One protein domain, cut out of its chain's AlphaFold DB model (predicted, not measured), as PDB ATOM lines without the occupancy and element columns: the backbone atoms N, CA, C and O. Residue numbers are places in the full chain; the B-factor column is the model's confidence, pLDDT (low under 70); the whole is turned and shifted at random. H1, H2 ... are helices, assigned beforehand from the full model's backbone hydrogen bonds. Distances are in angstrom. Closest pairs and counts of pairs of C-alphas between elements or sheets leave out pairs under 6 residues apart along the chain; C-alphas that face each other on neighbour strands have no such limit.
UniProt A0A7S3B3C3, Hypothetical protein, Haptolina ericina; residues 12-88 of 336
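Overview. This is residues 12 to 88 of the 336 residues of the protein "Hypothetical protein" of Haptolina ericina (UniProt A0A7S3B3C3). Picture a loose, open V: the longest helix, H4, with the shorter H2 side by side with it makes one arm, and H3 makes the other, touching no helix. The small helix H1 sits near the first residues of H2, and the long link of residues 55 to 68 leads from H3 back to H4. The 77 printed residues include four named helices, H1, H2, H3 and H4 in chain order, and no named strand; the class is all helix. The whole is loose, with a radius of gyration of the C-alphas of 14.8 A and spans of 41 by 33 by 19 A.

Along the chain. Find C-alpha 69 at (144.872, 175.791, 189.670); from there H4, residues 69 to 86, runs 25.2 A to C-alpha 86 at (133.765, 169.627, 167.890). H2 is residues 26 to 33, 10.5 A long. H3, residues 41 to 54, runs 20.0 A from C-alpha 41 at (149.779, 156.917, 183.612). H1 is residues 12 to 15, 5.2 A long.

Arrangement. Look first at H4, which touches H2 with residues 72 to 79 alone. The closest C-alphas, of Leu 28 and Leu 79, are 6.6 A apart. The two helices run opposite ways at a shallow tilt of 22 degrees. H1 and H2 are close but not clearly touching; their closest C-alphas, of Gln 15 and Arg 26, are 6.2 A apart. H2 and H3 are only just apart, at 8.2 A between their closest C-alphas. H3 and H4 are apart. In H2, H3 and H4 every O i to N i+4 pair is within hydrogen-bond range; H1 is too short for such a pair.

Size, cuts and confidence. The C-alphas of Ser 54 and Arg 85, the two farthest apart, are 41.0 A from each other. The printed part has no cut, and the link from H3 to H4 is long. Look for low confidence, pLDDT under 70, at residues 18 to 21 and 57 to 59.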
ATOM      1  N   SER A  12     148.128 158.023 175.374       74.19
ATOM      2  CA  SER A  12     149.305 157.949 174.501       74.19
ATOM      3  C   SER A  12     149.106 157.003 173.303       74.19
ATOM      4  O   SER A  12     149.599 157.245 172.197       74.19
ATOM      5  N   VAL A  13     148.339 155.926 173.478       76.56
ATOM      6  CA  VAL A  13     147.927 155.020 172.393       76.56
ATOM      7  C   VAL A  13     146.842 155.675 171.535       76.56
ATOM      8  O   VAL A  13     146.933 155.637 170.308       76.56
ATOM      9  N   LEU A  14     145.861 156.339 172.155       71.38
ATOM     10  CA  LEU A  14     144.795 157.066 171.452       71.38
ATOM     11  C   LEU A  14     145.337 158.203 170.574       71.38
ATOM     12  O   LEU A  14     144.810 158.446 169.488       71.38
ATOM     13  N   GLN A  15     146.409 158.877 171.001       73.75
ATOM     14  CA  GLN A  15     147.114 159.891 170.203       73.75
ATOM     15  C   GLN A  15     147.686 159.341 168.898       73.75
ATOM     16  O   GLN A  15     147.676 160.038 167.886       73.75
ATOM     17  N   ARG A  16     148.116 158.076 168.893       77.19
ATOM     18  CA  ARG A  16     148.671 157.402 167.712       77.19
ATOM     19  C   ARG A  16     147.602 156.821 166.784       77.19
ATOM     20  O   ARG A  16     147.931 156.357 165.697       77.19
ATOM     21  N   ARG A  17     146.325 156.847 167.183       73.81
ATOM     22  CA  ARG A  17     145.193 156.302 166.418       73.81
ATOM     23  C   ARG A  17     144.241 157.427 165.987       73.81
ATOM     24  O   ARG A  17     143.232 157.669 166.652       73.81
ATOM     25  N   PRO A  18     144.510 158.115 164.860       68.56
ATOM     26  CA  PRO A  18     143.764 159.316 164.468       68.56
ATOM     27  C   PRO A  18     142.270 159.061 164.207       68.56
ATOM     28  O   PRO A  18     141.451 159.970 164.350       68.56
ATOM     29  N   LEU A  19     141.898 157.823 163.865       66.50
ATOM     30  CA  LEU A  19     140.510 157.428 163.607       66.50
ATOM     31  C   LEU A  19     139.739 157.034 164.882       66.50
ATOM     32  O   LEU A  19     138.519 157.174 164.923       66.50
ATOM     33  N   THR A  20     140.421 156.602 165.947       66.38
ATOM     34  CA  THR A  20     139.783 156.207 167.215       66.38
ATOM     35  C   THR A  20     139.381 157.442 168.008       66.38
ATOM     36  O   THR A  20     140.246 158.243 168.332       66.38
ATOM     37  N   MET A  21     138.096 157.600 168.347       69.88
ATOM     38  CA  MET A  21     137.567 158.824 168.970       69.88
ATOM     39  C   MET A  21     137.907 160.088 168.154       69.88
ATOM     40  O   MET A  21     138.478 161.046 168.667       69.88
ATOM     41  N   PHE A  22     137.583 160.087 166.856       71.62
ATOM     42  CA  PHE A  22     137.969 161.116 165.877       71.62
ATOM     43  C   PHE A  22     137.940 162.567 166.401       71.62
ATOM     44  O   PHE A  22     138.935 163.277 166.264       71.62
ATOM     45  N   ALA A  23     136.849 162.987 167.048       78.00
ATOM     46  CA  ALA A  23     136.654 164.356 167.532       78.00
ATOM     47  C   ALA A  23     137.115 164.596 168.986       78.00
ATOM     48  O   ALA A  23     136.797 165.630 169.564       78.00
ATOM     49  N   PHE A  24     137.822 163.655 169.613       81.12
ATOM     50  CA  PHE A  24     138.283 163.793 170.994       81.12
ATOM     51  C   PHE A  24     139.453 164.791 171.103       81.12
ATOM     52  O   PHE A  24     140.387 164.709 170.293       81.12
ATOM     53  N   PRO A  25     139.451 165.706 172.099       85.25
ATOM     54  CA  PRO A  25     140.482 166.732 172.289       85.25
ATOM     55  C   PRO A  25     141.795 166.164 172.850       85.25
ATOM     56  O   PRO A  25     142.234 166.520 173.941       85.25
ATOM     57  N   ARG A  26     142.442 165.279 172.088       85.38
ATOM     58  CA  ARG A  26     143.625 164.514 172.516       85.38
ATOM     59  C   ARG A  26     144.740 165.397 173.076       85.38
ATOM     60  O   ARG A  26     145.281 165.070 174.122       85.38
ATOM     61  N   SER A  27     145.052 166.514 172.416       89.19
ATOM     62  CA  SER A  27     146.113 167.431 172.853       89.19
ATOM     63  C   SER A  27     145.785 168.137 174.169       89.19
ATOM     64  O   SER A  27     146.642 168.221 175.040       89.19
ATOM     65  N   LEU A  28     144.542 168.594 174.350       90.12
ATOM     66  CA  LEU A  28     144.113 169.253 175.589       90.12
ATOM     67  C   LEU A  28     144.055 168.266 176.760       90.12
ATOM     68  O   LEU A  28     144.373 168.623 177.888       90.12
ATOM     69  N   VAL A  29     143.660 167.019 176.497       86.81
ATOM     70  CA  VAL A  29     143.676 165.955 177.508       86.81
ATOM     71  C   VAL A  29     145.112 165.576 177.871       86.81
ATOM     72  O   VAL A  29     145.408 165.425 179.051       86.81
ATOM     73  N   ALA A  30     146.019 165.493 176.893       87.69
ATOM     74  CA  ALA A  30     147.442 165.269 177.147       87.69
ATOM     75  C   ALA A  30     148.036 166.362 178.043       87.69
ATOM     76  O   ALA A  30     148.715 166.056 179.018       87.69
ATOM     77  N   GLU A  31     147.724 167.624 177.745       90.44
ATOM     78  CA  GLU A  31     148.128 168.772 178.559       90.44
ATOM     79  C   GLU A  31     147.579 168.661 179.990       90.44
ATOM     80  O   GLU A  31     148.312 168.898 180.946       90.44
ATOM     81  N   ALA A  32     146.323 168.220 180.159       88.12
ATOM     82  CA  ALA A  32     145.716 168.019 181.480       88.12
ATOM     83  C   ALA A  32     146.454 166.956 182.297       88.12
ATOM     84  O   ALA A  32     146.682 167.143 183.489       88.12
ATOM     85  N   MET A  33     146.831 165.854 181.646       86.50
ATOM     86  CA  MET A  33     147.541 164.734 182.267       86.50
ATOM     87  C   MET A  33     148.995 165.070 182.629       86.50
ATOM     88  O   MET A  33     149.597 164.356 183.421       86.50
ATOM     89  N   GLN A  34     149.557 166.139 182.060       89.12
ATOM     90  CA  GLN A  34     150.923 166.599 182.326       89.12
ATOM     91  C   GLN A  34     150.990 167.728 183.365       89.12
ATOM     92  O   GLN A  34     152.085 168.196 183.684       89.12
ATOM     93  N   LEU A  35     149.850 168.190 183.897       90.19
ATOM     94  CA  LEU A  35     149.854 169.222 184.931       90.19
ATOM     95  C   LEU A  35     150.569 168.711 186.197       90.19
ATOM     96  O   LEU A  35     150.293 167.597 186.648       90.19
ATOM     97  N   PRO A  36     151.443 169.523 186.820       90.75
ATOM     98  CA  PRO A  36     152.068 169.181 188.090       90.75
ATOM     99  C   PRO A  36     151.052 168.715 189.138       90.75
ATOM    100  O   PRO A  36     149.999 169.323 189.317       90.75
ATOM    101  N   GLY A  37     151.377 167.627 189.835       85.75
ATOM    102  CA  GLY A  37     150.523 167.024 190.857       85.75
ATOM    103  C   GLY A  37     149.382 166.143 190.340       85.75
ATOM    104  O   GLY A  37     148.634 165.616 191.165       85.75
ATOM    105  N   VAL A  38     149.256 165.959 189.021       87.12
ATOM    106  CA  VAL A  38     148.454 164.881 188.421       87.12
ATOM    107  C   VAL A  38     149.288 163.592 188.401       87.12
ATOM    108  O   VAL A  38     150.447 163.649 187.988       87.12
ATOM    109  N   PRO A  39     148.740 162.441 188.843       86.06
ATOM    110  CA  PRO A  39     149.442 161.162 188.774       86.06
ATOM    111  C   PRO A  39     149.813 160.785 187.337       86.06
ATOM    112  O   PRO A  39     149.067 161.051 186.395       86.06
ATOM    113  N   SER A  40     150.948 160.122 187.172       86.06
ATOM    114  CA  SER A  40     151.377 159.567 185.891       86.06
ATOM    115  C   SER A  40     150.507 158.382 185.458       86.06
ATOM    116  O   SER A  40     149.884 157.702 186.271       86.06
ATOM    117  N   GLU A  41     150.509 158.073 184.158       83.75
ATOM    118  CA  GLU A  41     149.779 156.917 183.612       83.75
ATOM    119  C   GLU A  41     150.215 155.591 184.253       83.75
ATOM    120  O   GLU A  41     149.370 154.739 184.515       83.75
ATOM    121  N   ALA A  42     151.503 155.444 184.579       84.81
ATOM    122  CA  ALA A  42     152.032 154.263 185.254       84.81
ATOM    123  C   ALA A  42     151.521 154.128 186.699       84.81
ATOM    124  O   ALA A  42     151.174 153.027 187.123       84.81
ATOM    125  N   GLU A  43     151.438 155.237 187.441       85.19
ATOM    126  CA  GLU A  43     150.870 155.249 188.796       85.19
ATOM    127  C   GLU A  43     149.381 154.898 188.762       85.19
ATOM    128  O   GLU A  43     148.951 154.013 189.497       85.19
ATOM    129  N   VAL A  44     148.608 155.509 187.856       83.56
ATOM    130  CA  VAL A  44     147.183 155.181 187.700       83.56
ATOM    131  C   VAL A  44     146.990 153.717 187.313       83.56
ATOM    132  O   VAL A  44     146.155 153.044 187.907       83.56
ATOM    133  N   ALA A  45     147.765 153.198 186.357       81.56
ATOM    134  CA  ALA A  45     147.663 151.803 185.933       81.56
ATOM    135  C   ALA A  45     147.968 150.825 187.079       81.56
ATOM    136  O   ALA A  45     147.255 149.838 187.244       81.56
ATOM    137  N   LYS A  46     148.985 151.116 187.900       84.06
ATOM    138  CA  LYS A  46     149.329 150.308 189.075       84.06
ATOM    139  C   LYS A  46     148.187 150.273 190.096       84.06
ATOM    140  O   LYS A  46     147.833 149.192 190.563       84.06
ATOM    141  N   GLU A  47     147.605 151.428 190.412       82.88
ATOM    142  CA  GLU A  47     146.479 151.524 191.351       82.88
ATOM    143  C   GLU A  47     145.220 150.833 190.809       82.88
ATOM    144  O   GLU A  47     144.521 150.152 191.555       82.88
ATOM    145  N   VAL A  48     144.957 150.935 189.499       80.19
ATOM    146  CA  VAL A  48     143.856 150.214 188.843       80.19
ATOM    147  C   VAL A  48     144.023 148.702 188.972       80.19
ATOM    148  O   VAL A  48     143.067 148.025 189.351       80.19
ATOM    149  N   SER A  49     145.219 148.171 188.708       78.56
ATOM    150  CA  SER A  49     145.491 146.737 188.855       78.56
ATOM    151  C   SER A  49     145.324 146.268 190.303       78.56
ATOM    152  O   SER A  49     144.618 145.295 190.556       78.56
ATOM    153  N   ALA A  50     145.886 147.002 191.268       79.06
ATOM    154  CA  ALA A  50     145.771 146.665 192.689       79.06
ATOM    155  C   ALA A  50     144.316 146.720 193.199       79.06
ATOM    156  O   ALA A  50     143.889 145.906 194.024       79.06
ATOM    157  N   ALA A  51     143.523 147.672 192.703       79.81
ATOM    158  CA  ALA A  51     142.108 147.792 193.031       79.81
ATOM    159  C   ALA A  51     141.257 146.672 192.416       79.81
ATOM    160  O   ALA A  51     140.343 146.183 193.080       79.81
ATOM    161  N   ALA A  52     141.570 146.239 191.190       76.81
ATOM    162  CA  ALA A  52     140.889 145.125 190.533       76.81
ATOM    163  C   ALA A  52     141.078 143.804 191.299       76.81
ATOM    164  O   ALA A  52     140.126 143.045 191.457       76.81
ATOM    165  N   GLU A  53     142.275 143.566 191.841       76.19
ATOM    166  CA  GLU A  53     142.585 142.383 192.657       76.19
ATOM    167  C   GLU A  53     141.888 142.397 194.027       76.19
ATOM    168  O   GLU A  53     141.582 141.346 194.587       76.19
ATOM    169  N   SER A  54     141.620 143.586 194.575       75.69
ATOM    170  CA  SER A  54     141.104 143.760 195.941       75.69
ATOM    171  C   SER A  54     139.638 144.204 196.025       75.69
ATOM    172  O   SER A  54     139.118 144.363 197.131       75.69
ATOM    173  N   ASN A  55     138.968 144.397 194.883       75.00
ATOM    174  CA  ASN A  55     137.612 144.947 194.765       75.00
ATOM    175  C   ASN A  55     137.417 146.259 195.563       75.00
ATOM    176  O   ASN A  55     136.397 146.459 196.227       75.00
ATOM    177  N   ARG A  56     138.426 147.144 195.544       75.81
ATOM    178  CA  ARG A  56     138.429 148.436 196.259       75.81
ATOM    179  C   ARG A  56     138.233 149.614 195.307       75.81
ATOM    180  O   ARG A  56     138.555 149.539 194.127       75.81
ATOM    181  N   SER A  57     137.733 150.732 195.830       69.12
ATOM    182  CA  SER A  57     137.709 152.005 195.104       69.12
ATOM    183  C   SER A  57     139.107 152.622 195.032       69.12
ATOM    184  O   SER A  57     139.826 152.647 196.029       69.12
ATOM    185  N   ILE A  58     139.465 153.163 193.868       66.69
ATOM    186  CA  ILE A  58     140.728 153.872 193.651       66.69
ATOM    187  C   ILE A  58     140.552 155.331 194.074       66.69
ATOM    188  O   ILE A  58     139.763 156.059 193.470       66.69
ATOM    189  N   GLU A  59     141.315 155.776 195.069       67.69
ATOM    190  CA  GLU A  59     141.426 157.191 195.422       67.69
ATOM    191  C   GLU A  59     142.805 157.716 195.025       67.69
ATOM    192  O   GLU A  59     143.799 157.545 195.726       67.69
ATOM    193  N   LEU A  60     142.870 158.370 193.867       70.31
ATOM    194  CA  LEU A  60     144.072 159.066 193.424       70.31
ATOM    195  C   LEU A  60     144.020 160.510 193.912       70.31
ATOM    196  O   LEU A  60     143.229 161.324 193.426       70.31
ATOM    197  N   HIS A  61     144.869 160.840 194.879       70.81
ATOM    198  CA  HIS A  61     144.959 162.200 195.387       70.81
ATOM    199  C   HIS A  61     145.841 163.061 194.485       70.81
ATOM    200  O   HIS A  61     147.008 162.756 194.241       70.81
ATOM    201  N   LEU A  62     145.294 164.194 194.045       74.56
ATOM    202  CA  LEU A  62     146.094 165.252 193.443       74.56
ATOM    203  C   LEU A  62     147.061 165.801 194.489       74.56
ATOM    204  O   LEU A  62     146.663 166.102 195.620       74.56
ATOM    205  N   GLN A  63     148.315 166.010 194.100       80.56
ATOM    206  CA  GLN A  63     149.279 166.692 194.957       80.56
ATOM    207  C   GLN A  63     148.945 168.189 194.980       80.56
ATOM    208  O   GLN A  63     149.530 168.997 194.261       80.56
ATOM    209  N   ALA A  64     147.971 168.562 195.813       76.38
ATOM    210  CA  ALA A  64     147.351 169.887 195.824       76.38
ATOM    211  C   ALA A  64     148.353 171.042 195.982       76.38
ATOM    212  O   ALA A  64     148.113 172.133 195.475       76.38
ATOM    213  N   ARG A  65     149.492 170.800 196.648       82.81
ATOM    214  CA  ARG A  65     150.564 171.792 196.826       82.81
ATOM    215  C   ARG A  65     151.289 172.149 195.528       82.81
ATOM    216  O   ARG A  65     151.812 173.251 195.425       82.81
ATOM    217  N   LEU A  66     151.335 171.228 194.568       83.19
ATOM    218  CA  LEU A  66     151.990 171.422 193.274       83.19
ATOM    219  C   LEU A  66     150.992 171.791 192.171       83.19
ATOM    220  O   LEU A  66     151.397 172.280 191.122       83.19
ATOM    221  N   PHE A  67     149.695 171.570 192.402       85.62
ATOM    222  CA  PHE A  67     148.686 171.646 191.356       85.62
ATOM    223  C   PHE A  67     148.415 173.086 190.878       85.62
ATOM    224  O   PHE A  67     147.938 173.922 191.656       85.62
ATOM    225  N   PRO A  68     148.648 173.409 189.590       89.94
ATOM    226  CA  PRO A  68     148.542 174.777 189.096       89.94
ATOM    227  C   PRO A  68     147.087 175.147 188.772       89.94
ATOM    228  O   PRO A  68     146.662 175.157 187.615       89.94
ATOM    229  N   LEU A  69     146.314 175.524 189.795       86.69
ATOM    230  CA  LEU A  69     144.872 175.791 189.670       86.69
ATOM    231  C   LEU A  69     144.514 176.768 188.534       86.69
ATOM    232  O   LEU A  69     143.577 176.517 187.781       86.69
ATOM    233  N   LYS A  70     145.279 177.855 188.357       89.88
ATOM    234  CA  LYS A  70     145.041 178.830 187.272       89.88
ATOM    235  C   LYS A  70     145.196 178.207 185.879       89.88
ATOM    236  O   LYS A  70     144.387 178.484 184.996       89.88
ATOM    237  N   GLN A  71     146.217 177.370 185.687       90.62
ATOM    238  CA  GLN A  71     146.443 176.675 184.416       90.62
ATOM    239  C   GLN A  71     145.328 175.662 184.160       90.62
ATOM    240  O   GLN A  71     144.774 175.633 183.064       90.62
ATOM    241  N   TYR A  72     144.921 174.914 185.190       88.44
ATOM    242  CA  TYR A  72     143.801 173.984 185.091       88.44
ATOM    243  C   TYR A  72     142.485 174.679 184.714       88.44
ATOM    244  O   TYR A  72     141.800 174.221 183.805       88.44
ATOM    245  N   CYS A  73     142.143 175.814 185.335       87.94
ATOM    246  CA  CYS A  73     140.941 176.575 184.973       87.94
ATOM    247  C   CYS A  73     140.977 177.064 183.512       87.94
ATOM    248  O   CYS A  73     139.971 176.983 182.808       87.94
ATOM    249  N   SER A  74     142.138 177.524 183.032       92.62
ATOM    250  CA  SER A  74     142.327 177.897 181.622       92.62
ATOM    251  C   SER A  74     142.138 176.697 180.684       92.62
ATOM    252  O   SER A  74     141.431 176.780 179.674       92.62
ATOM    253  N   LEU A  75     142.708 175.545 181.043       90.25
ATOM    254  CA  LEU A  75     142.571 174.311 180.281       90.25
ATOM    255  C   LEU A  75     141.126 173.803 180.254       90.25
ATOM    256  O   LEU A  75     140.637 173.403 179.200       90.25
ATOM    257  N   GLN A  76     140.416 173.879 181.379       87.25
ATOM    258  CA  GLN A  76     138.997 173.548 181.470       87.25
ATOM    259  C   GLN A  76     138.167 174.420 180.521       87.25
ATOM    260  O   GLN A  76     137.345 173.894 179.771       87.25
ATOM    261  N   ALA A  77     138.409 175.735 180.488       87.44
ATOM    262  CA  ALA A  77     137.729 176.638 179.560       87.44
ATOM    263  C   ALA A  77     138.015 176.276 178.090       87.44
ATOM    264  O   ALA A  77     137.103 176.257 177.261       87.44
ATOM    265  N   ARG A  78     139.265 175.917 177.763       92.62
ATOM    266  CA  ARG A  78     139.655 175.448 176.422       92.62
ATOM    267  C   ARG A  78     138.990 174.123 176.052       92.62
ATOM    268  O   ARG A  78     138.510 174.001 174.927       92.62
ATOM    269  N   LEU A  79     138.922 173.166 176.980       85.62
ATOM    270  CA  LEU A  79     138.212 171.899 176.801       85.62
ATOM    271  C   LEU A  79     136.727 172.146 176.534       85.62
ATOM    272  O   LEU A  79     136.211 171.636 175.548       85.62
ATOM    273  N   LEU A  80     136.057 172.971 177.341       82.31
ATOM    274  CA  LEU A  80     134.644 173.318 177.146       82.31
ATOM    275  C   LEU A  80     134.400 173.998 175.791       82.31
ATOM    276  O   LEU A  80     133.474 173.638 175.065       82.31
ATOM    277  N   ASN A  81     135.258 174.945 175.408       84.50
ATOM    278  CA  ASN A  81     135.168 175.588 174.101       84.50
ATOM    279  C   ASN A  81     135.379 174.577 172.961       84.50
ATOM    280  O   ASN A  81     134.609 174.567 172.003       84.50
ATOM    281  N   TYR A  82     136.370 173.687 173.069       87.69
ATOM    282  CA  TYR A  82     136.603 172.638 172.079       87.69
ATOM    283  C   TYR A  82     135.403 171.691 171.964       87.69
ATOM    284  O   TYR A  82     134.904 171.467 170.861       87.69
ATOM    285  N   THR A  83     134.906 171.148 173.078       80.25
ATOM    286  CA  THR A  83     133.783 170.201 173.063       80.25
ATOM    287  C   THR A  83     132.533 170.847 172.474       80.25
ATOM    288  O   THR A  83     131.894 170.232 171.624       80.25
ATOM    289  N   SER A  84     132.257 172.116 172.796       77.81
ATOM    290  CA  SER A  84     131.128 172.861 172.217       77.81
ATOM    291  C   SER A  84     131.189 173.002 170.688       77.81
ATOM    292  O   SER A  84     130.151 173.060 170.030       77.81
ATOM    293  N   ARG A  85     132.398 173.030 170.109       81.06
ATOM    294  CA  ARG A  85     132.624 173.197 168.665       81.06
ATOM    295  C   ARG A  85     132.744 171.867 167.923       81.06
ATOM    296  O   ARG A  85     132.319 171.772 166.774       81.06
ATOM    297  N   HIS A  86     133.318 170.850 168.562       80.94
ATOM    298  CA  HIS A  86     133.765 169.627 167.890       80.94
ATOM    299  C   HIS A  86     133.056 168.352 168.357       80.94
ATOM    300  O   HIS A  86     132.881 167.443 167.550       80.94
ATOM    301  N   LEU A  87     132.596 168.269 169.609       79.81
ATOM    302  CA  LEU A  87     131.816 167.128 170.106       79.81
ATOM    303  C   LEU A  87     130.319 167.374 169.897       79.81
ATOM    304  O   LEU A  87     129.527 167.401 170.835       79.81
ATOM    305  N   THR A  88     129.936 167.578 168.638       80.19
ATOM    306  CA  THR A  88     128.548 167.833 168.234       80.19
ATOM    307  C   THR A  88     127.987 166.657 167.439       80.19
ATOM    308  O   THR A  88     128.731 165.906 166.803       80.19
TER     309      THR A  88